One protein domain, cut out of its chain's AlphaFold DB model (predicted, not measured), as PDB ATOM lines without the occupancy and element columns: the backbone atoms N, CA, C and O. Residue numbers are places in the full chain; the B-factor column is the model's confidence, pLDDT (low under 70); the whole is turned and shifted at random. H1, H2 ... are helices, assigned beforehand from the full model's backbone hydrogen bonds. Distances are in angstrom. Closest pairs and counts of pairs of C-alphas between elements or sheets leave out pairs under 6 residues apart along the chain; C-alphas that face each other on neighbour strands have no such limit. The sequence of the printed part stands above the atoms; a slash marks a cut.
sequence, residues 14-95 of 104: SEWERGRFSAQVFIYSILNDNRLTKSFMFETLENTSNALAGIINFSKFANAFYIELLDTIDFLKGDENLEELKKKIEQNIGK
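This is residues 14 to 95 of the 104 residues of an uncharacterized protein of Candidatus Naiadarchaeales archaeon SRR2090153.bin1042 (UniProt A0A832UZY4). Three helices, H1, H2 and H3, form a small up-and-down bundle, and a fourth, H4, folds back after H3 and packs slantwise on H1. H3 packs on both H1 and H2, while H1 and H2 come near each other through a part of each, H1 by its residues 27 to 31. The printed part has 82 residues with four named helices, in the order H1, H2, H3, H4, and no named strand; the class is all helix. The whole is compact, with a radius of gyration of the C-alphas of 12.3 A, and rounded, spanning 33 by 28 by 22 A.

H1, residues 15 to 31, is the hub and touches three other helices. H2, residues 38 to 53, only just touches H1, with 3 pairs of C-alphas within 8 A; the closest are those of Ile 30 and Met 41, 6.2 A apart. H1 touches H2 with residues 27 to 31 alone, and H2 touches H1 with residues 41 to 45 alone. The two form a helical hairpin at a shallow tilt of 21 degrees, opposite ways. H3, residues 60 to 77, forms a second helical hairpin with H2, at a shallow tilt of 30 degrees, opposite ways; their closest C-alphas, those of Ser 49 and Tyr 66, are 5.5 A apart. H3 also touches H1, with 29 pairs of C-alphas within 8 A, the closest being those of Gly 19 and Phe 61 at 4.2 A. H1 and H3 run the same way at a tilt of 36 degrees, only just steep. H1, H2 and H3 are an up and down bundle, each helix running against the one before it. H4, residues 82 to 95, touches H1 at a steep tilt of 38 degrees, opposite ways; the closest C-alphas are those of Gln 24 and Ile 89, 6.3 A apart. H4 is close to H3 but not clearly touching it: the closest C-alphas, those of Leu 76 and Leu 82, are 7.3 A apart. H2 and H4 are apart. In H1, H2, H3 and H4 every backbone O i to N i+4 pair is within hydrogen-bond range.

H1 begins at C-alpha 15, (135.054, 90.098, 94.459), and is 24.1 A long from first to last C-alpha. H2 measures 22.8 A. H3, the longest helix with 18 residues, measures 25.8 A and begins at C-alpha 60, (131.230, 93.688, 91.996). H4 measures 20.3 A and ends at C-alpha 95, (149.093, 83.383, 85.625).

The C-alphas farthest apart, those of Asn 34 and Phe 58, are 34.5 A from each other. The printed part has no cut. The links from H1 to H2 and from H2 to H3 are short, and the link from H3 to H4 is tight. The mean pLDDT of the printed part is 86.0; residues 79 to 80 and 92 to 95 are under 70.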
ATOM      1  N   SER A  14     139.860  89.791  95.436       88.25
ATOM      2  CA  SER A  14     138.700  90.673  95.543       88.25
ATOM      3  C   SER A  14     137.486  90.082  94.815       88.25
ATOM      4  O   SER A  14     137.611  89.249  93.917       88.25
ATOM      5  N   GLU A  15     136.274  90.527  95.165       89.44
ATOM      6  CA  GLU A  15     135.054  90.098  94.459       89.44
ATOM      7  C   GLU A  15     135.128  90.326  92.949       89.44
ATOM      8  O   GLU A  15     134.638  89.504  92.180       89.44
ATOM      9  N   TRP A  16     135.770  91.420  92.538       89.31
ATOM     10  CA  TRP A  16     135.982  91.755  91.139       89.31
ATOM     11  C   TRP A  16     136.871  90.725  90.434       89.31
ATOM     12  O   TRP A  16     136.489  90.160  89.413       89.31
ATOM     13  N   GLU A  17     138.040  90.431  91.003       86.50
ATOM     14  CA  GLU A  17     138.981  89.453  90.446       86.50
ATOM     15  C   GLU A  17     138.364  88.054  90.389       86.50
ATOM     16  O   GLU A  17     138.473  87.373  89.369       86.50
ATOM     17  N   ARG A  18     137.622  87.654  91.431       88.19
ATOM     18  CA  ARG A  18     136.860  86.397  91.421       88.19
ATOM     19  C   ARG A  18     135.814  86.361  90.309       88.19
ATOM     20  O   ARG A  18     135.611  85.299  89.723       88.19
ATOM     21  N   GLY A  19     135.158  87.487  90.026       90.94
ATOM     22  CA  GLY A  19     134.179  87.613  88.945       90.94
ATOM     23  C   GLY A  19     134.809  87.397  87.572       90.94
ATOM     24  O   GLY A  19     134.345  86.531  86.831       90.94
ATOM     25  N   ARG A  20     135.916  88.098  87.274       89.00
ATOM     26  CA  ARG A  20     136.680  87.910  86.023       89.00
ATOM     27  C   ARG A  20     137.173  86.467  85.890       89.00
ATOM     28  O   ARG A  20     136.957  85.838  84.862       89.00
ATOM     29  N   PHE A  21     137.771  85.908  86.945       85.00
ATOM     30  CA  PHE A  21     138.270  84.530  86.927       85.00
ATOM     31  C   PHE A  21     137.151  83.513  86.671       85.00
ATOM     32  O   PHE A  21     137.290  82.619  85.839       85.00
ATOM     33  N   SER A  22     136.016  83.657  87.360       89.75
ATOM     34  CA  SER A  22     134.876  82.750  87.189       89.75
ATOM     35  C   SER A  22     134.298  82.835  85.777       89.75
ATOM     36  O   SER A  22     133.960  81.802  85.201       89.75
ATOM     37  N   ALA A  23     134.243  84.038  85.197       92.12
ATOM     38  CA  ALA A  23     133.856  84.221  83.803       92.12
ATOM     39  C   ALA A  23     134.837  83.543  82.850       92.12
ATOM     40  O   ALA A  23     134.402  82.803  81.977       92.12
ATOM     41  N   GLN A  24     136.147  83.704  83.047       87.31
ATOM     42  CA  GLN A  24     137.163  83.051  82.215       87.31
ATOM     43  C   GLN A  24     137.045  81.527  82.243       87.31
ATOM     44  O   GLN A  24     137.102  80.889  81.195       87.31
ATOM     45  N   VAL A  25     136.827  80.936  83.421       86.19
ATOM     46  CA  VAL A  25     136.594  79.489  83.556       86.19
ATOM     47  C   VAL A  25     135.320  79.067  82.822       86.19
ATOM     48  O   VAL A  25     135.327  78.066  82.103       86.19
ATOM     49  N   PHE A  26     134.238  79.833  82.969       92.25
ATOM     50  CA  PHE A  26     132.984  79.578  82.265       92.25
ATOM     51  C   PHE A  26     133.163  79.656  80.743       92.25
ATOM     52  O   PHE A  26     132.856  78.693  80.042       92.25
ATOM     53  N   ILE A  27     133.732  80.746  80.231       90.19
ATOM     54  CA  ILE A  27     133.998  80.949  78.803       90.19
ATOM     55  C   ILE A  27     134.881  79.822  78.269       90.19
ATOM     56  O   ILE A  27     134.550  79.216  77.254       90.19
ATOM     57  N   TYR A  28     135.967  79.486  78.970       86.50
ATOM     58  CA  TYR A  28     136.847  78.382  78.595       86.50
ATOM     59  C   TYR A  28     136.080  77.061  78.454       86.50
ATOM     60  O   TYR A  28     136.325  76.310  77.510       86.50
ATOM     61  N   SER A  29     135.146  76.781  79.369       88.25
ATOM     62  CA  SER A  29     134.326  75.566  79.318       88.25
ATOM     63  C   SER A  29     133.410  75.531  78.092       88.25
ATOM     64  O   SER A  29     133.300  74.486  77.458       88.25
ATOM     65  N   ILE A  30     132.832  76.674  77.710       91.62
ATOM     66  CA  ILE A  30     131.978  76.795  76.524       91.62
ATOM     67  C   ILE A  30     132.809  76.653  75.247       91.62
ATOM     68  O   ILE A  30     132.466  75.857  74.378       91.62
ATOM     69  N   LEU A  31     133.929  77.374  75.144       86.31
ATOM     70  CA  LEU A  31     134.765  77.387  73.940       86.31
ATOM     71  C   LEU A  31     135.456  76.046  73.655       86.31
ATOM     72  O   LEU A  31     135.793  75.765  72.504       86.31
ATOM     73  N   ASN A  32     135.711  75.236  74.685       85.94
ATOM     74  CA  ASN A  32     136.357  73.930  74.535       85.94
ATOM     75  C   ASN A  32     135.385  72.757  74.454       85.94
ATOM     76  O   ASN A  32     135.829  71.621  74.271       85.94
ATOM     77  N   ASP A  33     134.081  73.001  74.548       87.50
ATOM     78  CA  ASP A  33     133.102  71.955  74.309       87.50
ATOM     79  C   ASP A  33     132.933  71.739  72.799       87.50
ATOM     80  O   ASP A  33     132.221  72.459  72.101       87.50
ATOM     81  N   ASN A  34     133.598  70.701  72.290       85.94
ATOM     82  CA  ASN A  34     133.555  70.304  70.883       85.94
ATOM     83  C   ASN A  34     132.176  69.807  70.410       85.94
ATOM     84  O   ASN A  34     132.007  69.539  69.219       85.94
ATOM     85  N   ARG A  35     131.202  69.667  71.317       89.25
ATOM     86  CA  ARG A  35     129.819  69.296  70.995       89.25
ATOM     87  C   ARG A  35     128.954  70.518  70.691       89.25
ATOM     88  O   ARG A  35     127.864  70.347  70.149       89.25
ATOM     89  N   LEU A  36     129.399  71.726  71.047       87.06
ATOM     90  CA  LEU A  36     128.635  72.952  70.829       87.06
ATOM     91  C   LEU A  36     128.943  73.541  69.451       87.06
ATOM     92  O   LEU A  36     130.091  73.619  69.014       87.06
ATOM     93  N   THR A  37     127.902  73.998  68.758       87.56
ATOM     94  CA  THR A  37     128.078  74.775  67.528       87.56
ATOM     95  C   THR A  37     128.556  76.188  67.861       87.56
ATOM     96  O   THR A  37     128.302  76.703  68.951       87.56
ATOM     97  N   LYS A  38     129.188  76.870  66.892       83.25
ATOM     98  CA  LYS A  38     129.578  78.284  67.047       83.25
ATOM     99  C   LYS A  38     128.383  79.158  67.441       83.25
ATOM    100  O   LYS A  38     128.511  79.955  68.363       83.25
ATOM    101  N   SER A  39     127.224  78.965  66.808       87.38
ATOM    102  CA  SER A  39     125.999  79.706  67.141       87.38
ATOM    103  C   SER A  39     125.545  79.465  68.581       87.38
ATOM    104  O   SER A  39     125.273  80.421  69.297       87.38
ATOM    105  N   PHE A  40     125.542  78.212  69.038       91.06
ATOM    106  CA  PHE A  40     125.109  77.877  70.392       91.06
ATOM    107  C   PHE A  40     126.064  78.422  71.460       91.06
ATOM    108  O   PHE A  40     125.621  78.889  72.509       91.06
ATOM    109  N   MET A  41     127.378  78.407  71.196       90.31
ATOM    110  CA  MET A  41     128.359  79.055  72.072       90.31
ATOM    111  C   MET A  41     128.061  80.550  72.215       90.31
ATOM    112  O   MET A  41     127.991  81.051  73.335       90.31
ATOM    113  N   PHE A  42     127.830  81.247  71.100       90.00
ATOM    114  CA  PHE A  42     127.476  82.667  71.110       90.00
ATOM    115  C   PHE A  42     126.197  82.952  71.890       90.00
ATOM    116  O   PHE A  42     126.216  83.779  72.797       90.00
ATOM    117  N   GLU A  43     125.117  82.233  71.583       93.75
ATOM    118  CA  GLU A  43     123.837  82.383  72.278       93.75
ATOM    119  C   GLU A  43     123.987  82.137  73.782       93.75
ATOM    120  O   GLU A  43     123.400  82.848  74.593       93.75
ATOM    121  N   THR A  44     124.809  81.164  74.180       94.81
ATOM    122  CA  THR A  44     125.075  80.883  75.597       94.81
ATOM    123  C   THR A  44     125.769  82.060  76.281       94.81
ATOM    124  O   THR A  44     125.362  82.457  77.377       94.81
ATOM    125  N   LEU A  45     126.793  82.639  75.648       94.38
ATOM    126  CA  LEU A  45     127.505  83.798  76.189       94.38
ATOM    127  C   LEU A  45     126.584  85.028  76.277       94.38
ATOM    128  O   LEU A  45     126.539  85.670  77.327       94.38
ATOM    129  N   GLU A  46     125.803  85.317  75.230       94.56
ATOM    130  CA  GLU A  46     124.866  86.453  75.188       94.56
ATOM    131  C   GLU A  46     123.711  86.301  76.186       94.56
ATOM    132  O   GLU A  46     123.363  87.241  76.900       94.56
ATOM    133  N   ASN A  47     123.127  85.110  76.307       96.06
ATOM    134  CA  ASN A  47     122.064  84.871  77.285       96.06
ATOM    135  C   ASN A  47     122.580  85.005  78.721       96.06
ATOM    136  O   ASN A  47     121.890  85.555  79.583       96.06
ATOM    137  N   THR A  48     123.806  84.547  78.979       95.94
ATOM    138  CA  THR A  48     124.430  84.675  80.301       95.94
ATOM    139  C   THR A  48     124.737  86.137  80.629       95.94
ATOM    140  O   THR A  48     124.474  86.575  81.752       95.94
ATOM    141  N   SER A  49     125.236  86.926  79.670       95.50
ATOM    142  CA  SER A  49     125.491  88.354  79.895       95.50
ATOM    143  C   SER A  49     124.187  89.114  80.152       95.50
ATOM    144  O   SER A  49     124.102  89.870  81.121       95.50
ATOM    145  N   ASN A  50     123.131  88.833  79.386       95.38
ATOM    146  CA  ASN A  50     121.806  89.421  79.588       95.38
ATOM    147  C   ASN A  50     121.228  89.106  80.976       95.38
ATOM    148  O   ASN A  50     120.674  89.992  81.629       95.38
ATOM    149  N   ALA A  51     121.389  87.873  81.462       94.12
ATOM    150  CA  ALA A  51     120.954  87.499  82.807       94.12
ATOM    151  C   ALA A  51     121.712  88.271  83.905       94.12
ATOM    152  O   ALA A  51     121.125  88.649  84.920       94.12
ATOM    153  N   LEU A  52     123.006  88.540  83.697       93.81
ATOM    154  CA  LEU A  52     123.830  89.296  84.643       93.81
ATOM    155  C   LEU A  52     123.572  90.804  84.600       93.81
ATOM    156  O   LEU A  52     123.715  91.455  85.637       93.81
ATOM    157  N   ALA A  53     123.154  91.361  83.459       92.69
ATOM    158  CA  ALA A  53     122.933  92.798  83.272       92.69
ATOM    159  C   ALA A  53     122.004  93.409  84.340       92.69
ATOM    160  O   ALA A  53     122.237  94.523  84.808       92.69
ATOM    161  N   GLY A  54     120.995  92.658  84.794       90.75
ATOM    162  CA  GLY A  54     120.066  93.100  85.839       90.75
ATOM    163  C   GLY A  54     120.673  93.194  87.244       90.75
ATOM    164  O   GLY A  54     120.086  93.838  88.114       90.75
ATOM    165  N   ILE A  55     121.836  92.574  87.480       92.69
ATOM    166  CA  ILE A  55     122.441  92.469  88.815       92.69
ATOM    167  C   ILE A  55     123.835  93.101  88.949       92.69
ATOM    168  O   ILE A  55     124.378  93.135  90.058       92.69
ATOM    169  N   ILE A  56     124.409  93.656  87.875       92.69
ATOM    170  CA  ILE A  56     125.777  94.218  87.888       92.69
ATOM    171  C   ILE A  56     125.970  95.329  88.931       92.69
ATOM    172  O   ILE A  56     127.035  95.441  89.532       92.69
ATOM    173  N   ASN A  57     124.931  96.120  89.215       91.75
ATOM    174  CA  ASN A  57     125.011  97.226  90.178       91.75
ATOM    175  C   ASN A  57     124.967  96.763  91.641       91.75
ATOM    176  O   ASN A  57     125.292  97.536  92.539       91.75
ATOM    177  N   PHE A  58     124.576  95.513  91.887       91.38
ATOM    178  CA  PHE A  58     124.429  94.960  93.234       91.38
ATOM    179  C   PHE A  58     125.612  94.080  93.643       91.38
ATOM    180  O   PHE A  58     125.730  93.716  94.810       91.38
ATOM    181  N   SER A  59     126.495  93.729  92.704       92.56
ATOM    182  CA  SER A  59     127.621  92.839  92.968       92.56
ATOM    183  C   SER A  59     128.815  93.176  92.082       92.56
ATOM    184  O   SER A  59     128.746  93.082  90.856       92.56
ATOM    185  N   LYS A  60     129.957  93.492  92.710       93.25
ATOM    186  CA  LYS A  60     131.230  93.688  91.996       93.25
ATOM    187  C   LYS A  60     131.662  92.427  91.254       93.25
ATOM    188  O   LYS A  60     132.244  92.531  90.182       93.25
ATOM    189  N   PHE A  61     131.344  91.257  91.807       93.25
ATOM    190  CA  PHE A  61     131.546  89.976  91.140       93.25
ATOM    191  C   PHE A  61     130.711  89.879  89.861       93.25
ATOM    192  O   PHE A  61     131.259  89.576  88.805       93.25
ATOM    193  N   ALA A  62     129.405  90.165  89.936       94.31
ATOM    194  CA  ALA A  62     128.525  90.073  88.772       94.31
ATOM    195  C   ALA A  62     128.917  91.075  87.680       94.31
ATOM    196  O   ALA A  62     128.945  90.711  86.509       94.31
ATOM    197  N   ASN A  63     129.282  92.302  88.063       95.62
ATOM    198  CA  ASN A  63     129.793  93.309  87.134       95.62
ATOM    199  C   ASN A  63     131.070  92.833  86.424       95.62
ATOM    200  O   ASN A  63     131.146  92.825  85.200       95.62
ATOM    201  N   ALA A  64     132.052  92.352  87.187       93.88
ATOM    202  CA  ALA A  64     133.292  91.828  86.632       93.88
ATOM    203  C   ALA A  64     133.068  90.635  85.690       93.88
ATOM    204  O   ALA A  64     133.671  90.579  84.619       93.88
ATOM    205  N   PHE A  65     132.195  89.700  86.075       95.06
ATOM    206  CA  PHE A  65     131.842  88.548  85.247       95.06
ATOM    207  C   PHE A  65     131.204  89.005  83.931       95.06
ATOM    208  O   PHE A  65     131.593  88.555  82.857       95.06
ATOM    209  N   TYR A  66     130.247  89.929  84.023       95.81
ATOM    210  CA  TYR A  66     129.548  90.500  82.878       95.81
ATOM    211  C   TYR A  66     130.506  91.171  81.887       95.81
ATOM    212  O   TYR A  66     130.405  90.917  80.691       95.81
ATOM    213  N   ILE A  67     131.465  91.969  82.368       93.50
ATOM    214  CA  ILE A  67     132.437  92.639  81.489       93.50
ATOM    215  C   ILE A  67     133.296  91.616  80.738       93.50
ATOM    216  O   ILE A  67     133.453  91.743  79.532       93.50
ATOM    217  N   GLU A  68     133.804  90.569  81.400       92.56
ATOM    218  CA  GLU A  68     134.602  89.540  80.706       92.56
ATOM    219  C   GLU A  68     133.782  88.799  79.629       92.56
ATOM    220  O   GLU A  68     134.314  88.458  78.570       92.56
ATOM    221  N   LEU A  69     132.480  88.574  79.862       94.31
ATOM    222  CA  LEU A  69     131.593  88.022  78.833       94.31
ATOM    223  C   LEU A  69     131.465  88.964  77.634       94.31
ATOM    224  O   LEU A  69     131.550  88.491  76.504       94.31
ATOM    225  N   LEU A  70     131.260  90.264  77.866       93.00
ATOM    226  CA  LEU A  70     131.157  91.246  76.784       93.00
ATOM    227  C   LEU A  70     132.447  91.327  75.971       93.00
ATOM    228  O   LEU A  70     132.382  91.181  74.754       93.00
ATOM    229  N   ASP A  71     133.597  91.446  76.641       89.94
ATOM    230  CA  ASP A  71     134.919  91.470  76.003       89.94
ATOM    231  C   ASP A  71     135.086  90.255  75.064       89.94
ATOM    232  O   ASP A  71     135.565  90.366  73.934       89.94
ATOM    233  N   THR A  72     134.631  89.081  75.513       88.31
ATOM    234  CA  THR A  72     134.683  87.830  74.744       88.31
ATOM    235  C   THR A  72     133.703  87.821  73.570       88.31
ATOM    236  O   THR A  72     134.064  87.397  72.473       88.31
ATOM    237  N   ILE A  73     132.458  88.251  73.775       89.94
ATOM    238  CA  ILE A  73     131.438  88.308  72.717       89.94
ATOM    239  C   ILE A  73     131.880  89.270  71.612       89.94
ATOM    240  O   ILE A  73     131.763  88.929  70.434       89.94
ATOM    241  N   ASP A  74     132.411  90.434  71.982       88.31
ATOM    242  CA  ASP A  74     132.896  91.446  71.045       88.31
ATOM    243  C   ASP A  74     134.100  90.929  70.242       88.31
ATOM    244  O   ASP A  74     134.092  91.031  69.014       88.31
ATOM    245  N   PHE A  75     135.063  90.269  70.900       83.69
ATOM    246  CA  PHE A  75     136.178  89.572  70.237       83.69
ATOM    247  C   PHE A  75     135.667  88.559  69.200       83.69
ATOM    248  O   PHE A  75     136.064  88.550  68.035       83.69
ATOM    249  N   LEU A  76     134.719  87.707  69.598       80.69
ATOM    250  CA  LEU A  76     134.189  86.671  68.715       80.69
ATOM    251  C   LEU A  76     133.407  87.252  67.521       80.69
ATOM    252  O   LEU A  76     133.395  86.638  66.449       80.69
ATOM    253  N   LYS A  77     132.741  88.405  67.692       82.81
ATOM    254  CA  LYS A  77     132.031  89.129  66.620       82.81
ATOM    255  C   LYS A  77     132.988  89.752  65.599       82.81
ATOM    256  O   LYS A  77     132.589  89.930  64.453       82.81
ATOM    257  N   GLY A  78     134.230  90.039  65.987       77.06
ATOM    258  CA  GLY A  78     135.260  90.666  65.152       77.06
ATOM    259  C   GLY A  78     135.929  89.771  64.097       77.06
ATOM    260  O   GLY A  78     136.975  90.150  63.582       77.06
ATOM    261  N   ASP A  79     135.368  88.599  63.774       62.03
ATOM    262  CA  ASP A  79     135.976  87.580  62.890       62.03
ATOM    263  C   ASP A  79     137.339  87.036  63.383       62.03
ATOM    264  O   ASP A  79     138.116  86.435  62.635       62.03
ATOM    265  N   GLU A  80     137.624  87.190  64.677       63.59
ATOM    266  CA  GLU A  80     138.885  86.764  65.279       63.59
ATOM    267  C   GLU A  80     138.936  85.244  65.541       63.59
ATOM    268  O   GLU A  80     137.926  84.548  65.703       63.59
ATOM    269  N   ASN A  81     140.151  84.685  65.551       74.12
ATOM    270  CA  ASN A  81     140.374  83.240  65.606       74.12
ATOM    271  C   ASN A  81     140.064  82.661  67.003       74.12
ATOM    272  O   ASN A  81     140.726  82.995  67.988       74.12
ATOM    273  N   LEU A  82     139.119  81.716  67.071       72.19
ATOM    274  CA  LEU A  82     138.740  80.980  68.289       72.19
ATOM    275  C   LEU A  82     139.938  80.354  69.022       72.19
ATOM    276  O   LEU A  82     139.967  80.330  70.252       72.19
ATOM    277  N   GLU A  83     140.940  79.872  68.289       75.75
ATOM    278  CA  GLU A  83     142.142  79.273  68.881       75.75
ATOM    279  C   GLU A  83     143.059  80.314  69.536       75.75
ATOM    280  O   GLU A  83     143.763  80.015  70.501       75.75
ATOM    281  N   GLU A  84     143.037  81.558  69.058       76.19
ATOM    282  CA  GLU A  84     143.758  82.654  69.704       76.19
ATOM    283  C   GLU A  84     143.074  83.073  71.010       76.19
ATOM    284  O   GLU A  84     143.747  83.268  72.027       76.19
ATOM    285  N   LEU A  85     141.740  83.132  71.010       74.25
ATOM    286  CA  LEU A  85     140.947  83.416  72.206       74.25
ATOM    287  C   LEU A  85     141.167  82.367  73.301       74.25
ATOM    288  O   LEU A  85     141.454  82.720  74.444       74.25
ATOM    289  N   LYS A  86     141.110  81.076  72.948       74.06
ATOM    290  CA  LYS A  86     141.371  79.975  73.890       74.06
ATOM    291  C   LYS A  86     142.744  80.101  74.541       74.06
ATOM    292  O   LYS A  86     142.839  80.063  75.764       74.06
ATOM    293  N   LYS A  87     143.792  80.346  73.746       78.38
ATOM    294  CA  LYS A  87     145.158  80.539  74.260       78.38
ATOM    295  C   LYS A  87     145.261  81.732  75.210       78.38
ATOM    296  O   LYS A  87     145.959  81.639  76.217       78.38
ATOM    297  N   LYS A  88     144.586  82.848  74.915       73.62
ATOM    298  CA  LYS A  88     144.554  84.024  75.806       73.62
ATOM    299  C   LYS A  88     143.892  83.682  77.144       73.62
ATOM    300  O   LYS A  88     144.453  83.992  78.195       73.62
ATOM    301  N   ILE A  89     142.758  82.982  77.115       73.25
ATOM    302  CA  ILE A  89     142.033  82.575  78.325       73.25
ATOM    303  C   ILE A  89     142.853  81.578  79.157       73.25
ATOM    304  O   ILE A  89     143.006  81.770  80.363       73.25
ATOM    305  N   GLU A  90     143.465  80.566  78.534       72.75
ATOM    306  CA  GLU A  90     144.345  79.602  79.216       72.75
ATOM    307  C   GLU A  90     145.527  80.281  79.915       72.75
ATOM    308  O   GLU A  90     145.844  79.976  81.069       72.75
ATOM    309  N   GLN A  91     146.168  81.238  79.237       70.81
ATOM    310  CA  GLN A  91     147.279  81.993  79.810       70.81
ATOM    311  C   GLN A  91     146.849  82.847  81.004       70.81
ATOM    312  O   GLN A  91     147.639  83.013  81.935       70.81
ATOM    313  N   ASN A  92     145.629  83.383  80.994       67.00
ATOM    314  CA  ASN A  92     145.111  84.208  82.082       67.00
ATOM    315  C   ASN A  92     144.710  83.361  83.298       67.00
ATOM    316  O   ASN A  92     145.086  83.701  84.420       67.00
ATOM    317  N   ILE A  93     144.082  82.198  83.081       63.09
ATOM    318  CA  ILE A  93     143.752  81.228  84.142       63.09
ATOM    319  C   ILE A  93     145.025  80.673  84.819       63.09
ATOM    320  O   ILE A  93     145.009  80.329  86.004       63.09
ATOM    321  N   GLY A  94     146.137  80.574  84.082       55.19
ATOM    322  CA  GLY A  94     147.409  80.041  84.580       55.19
ATOM    323  C   GLY A  94     148.324  81.037  85.311       55.19
ATOM    324  O   GLY A  94     149.221  80.596  86.025       55.19
ATOM    325  N   LYS A  95     148.137  82.356  85.150       54.16
ATOM    326  CA  LYS A  95     149.093  83.383  85.625       54.16
ATOM    327  C   LYS A  95     148.745  84.050  86.963       54.16
ATOM    328  O   LYS A  95     149.588  84.767  87.493       54.16
TER     329      LYS A  95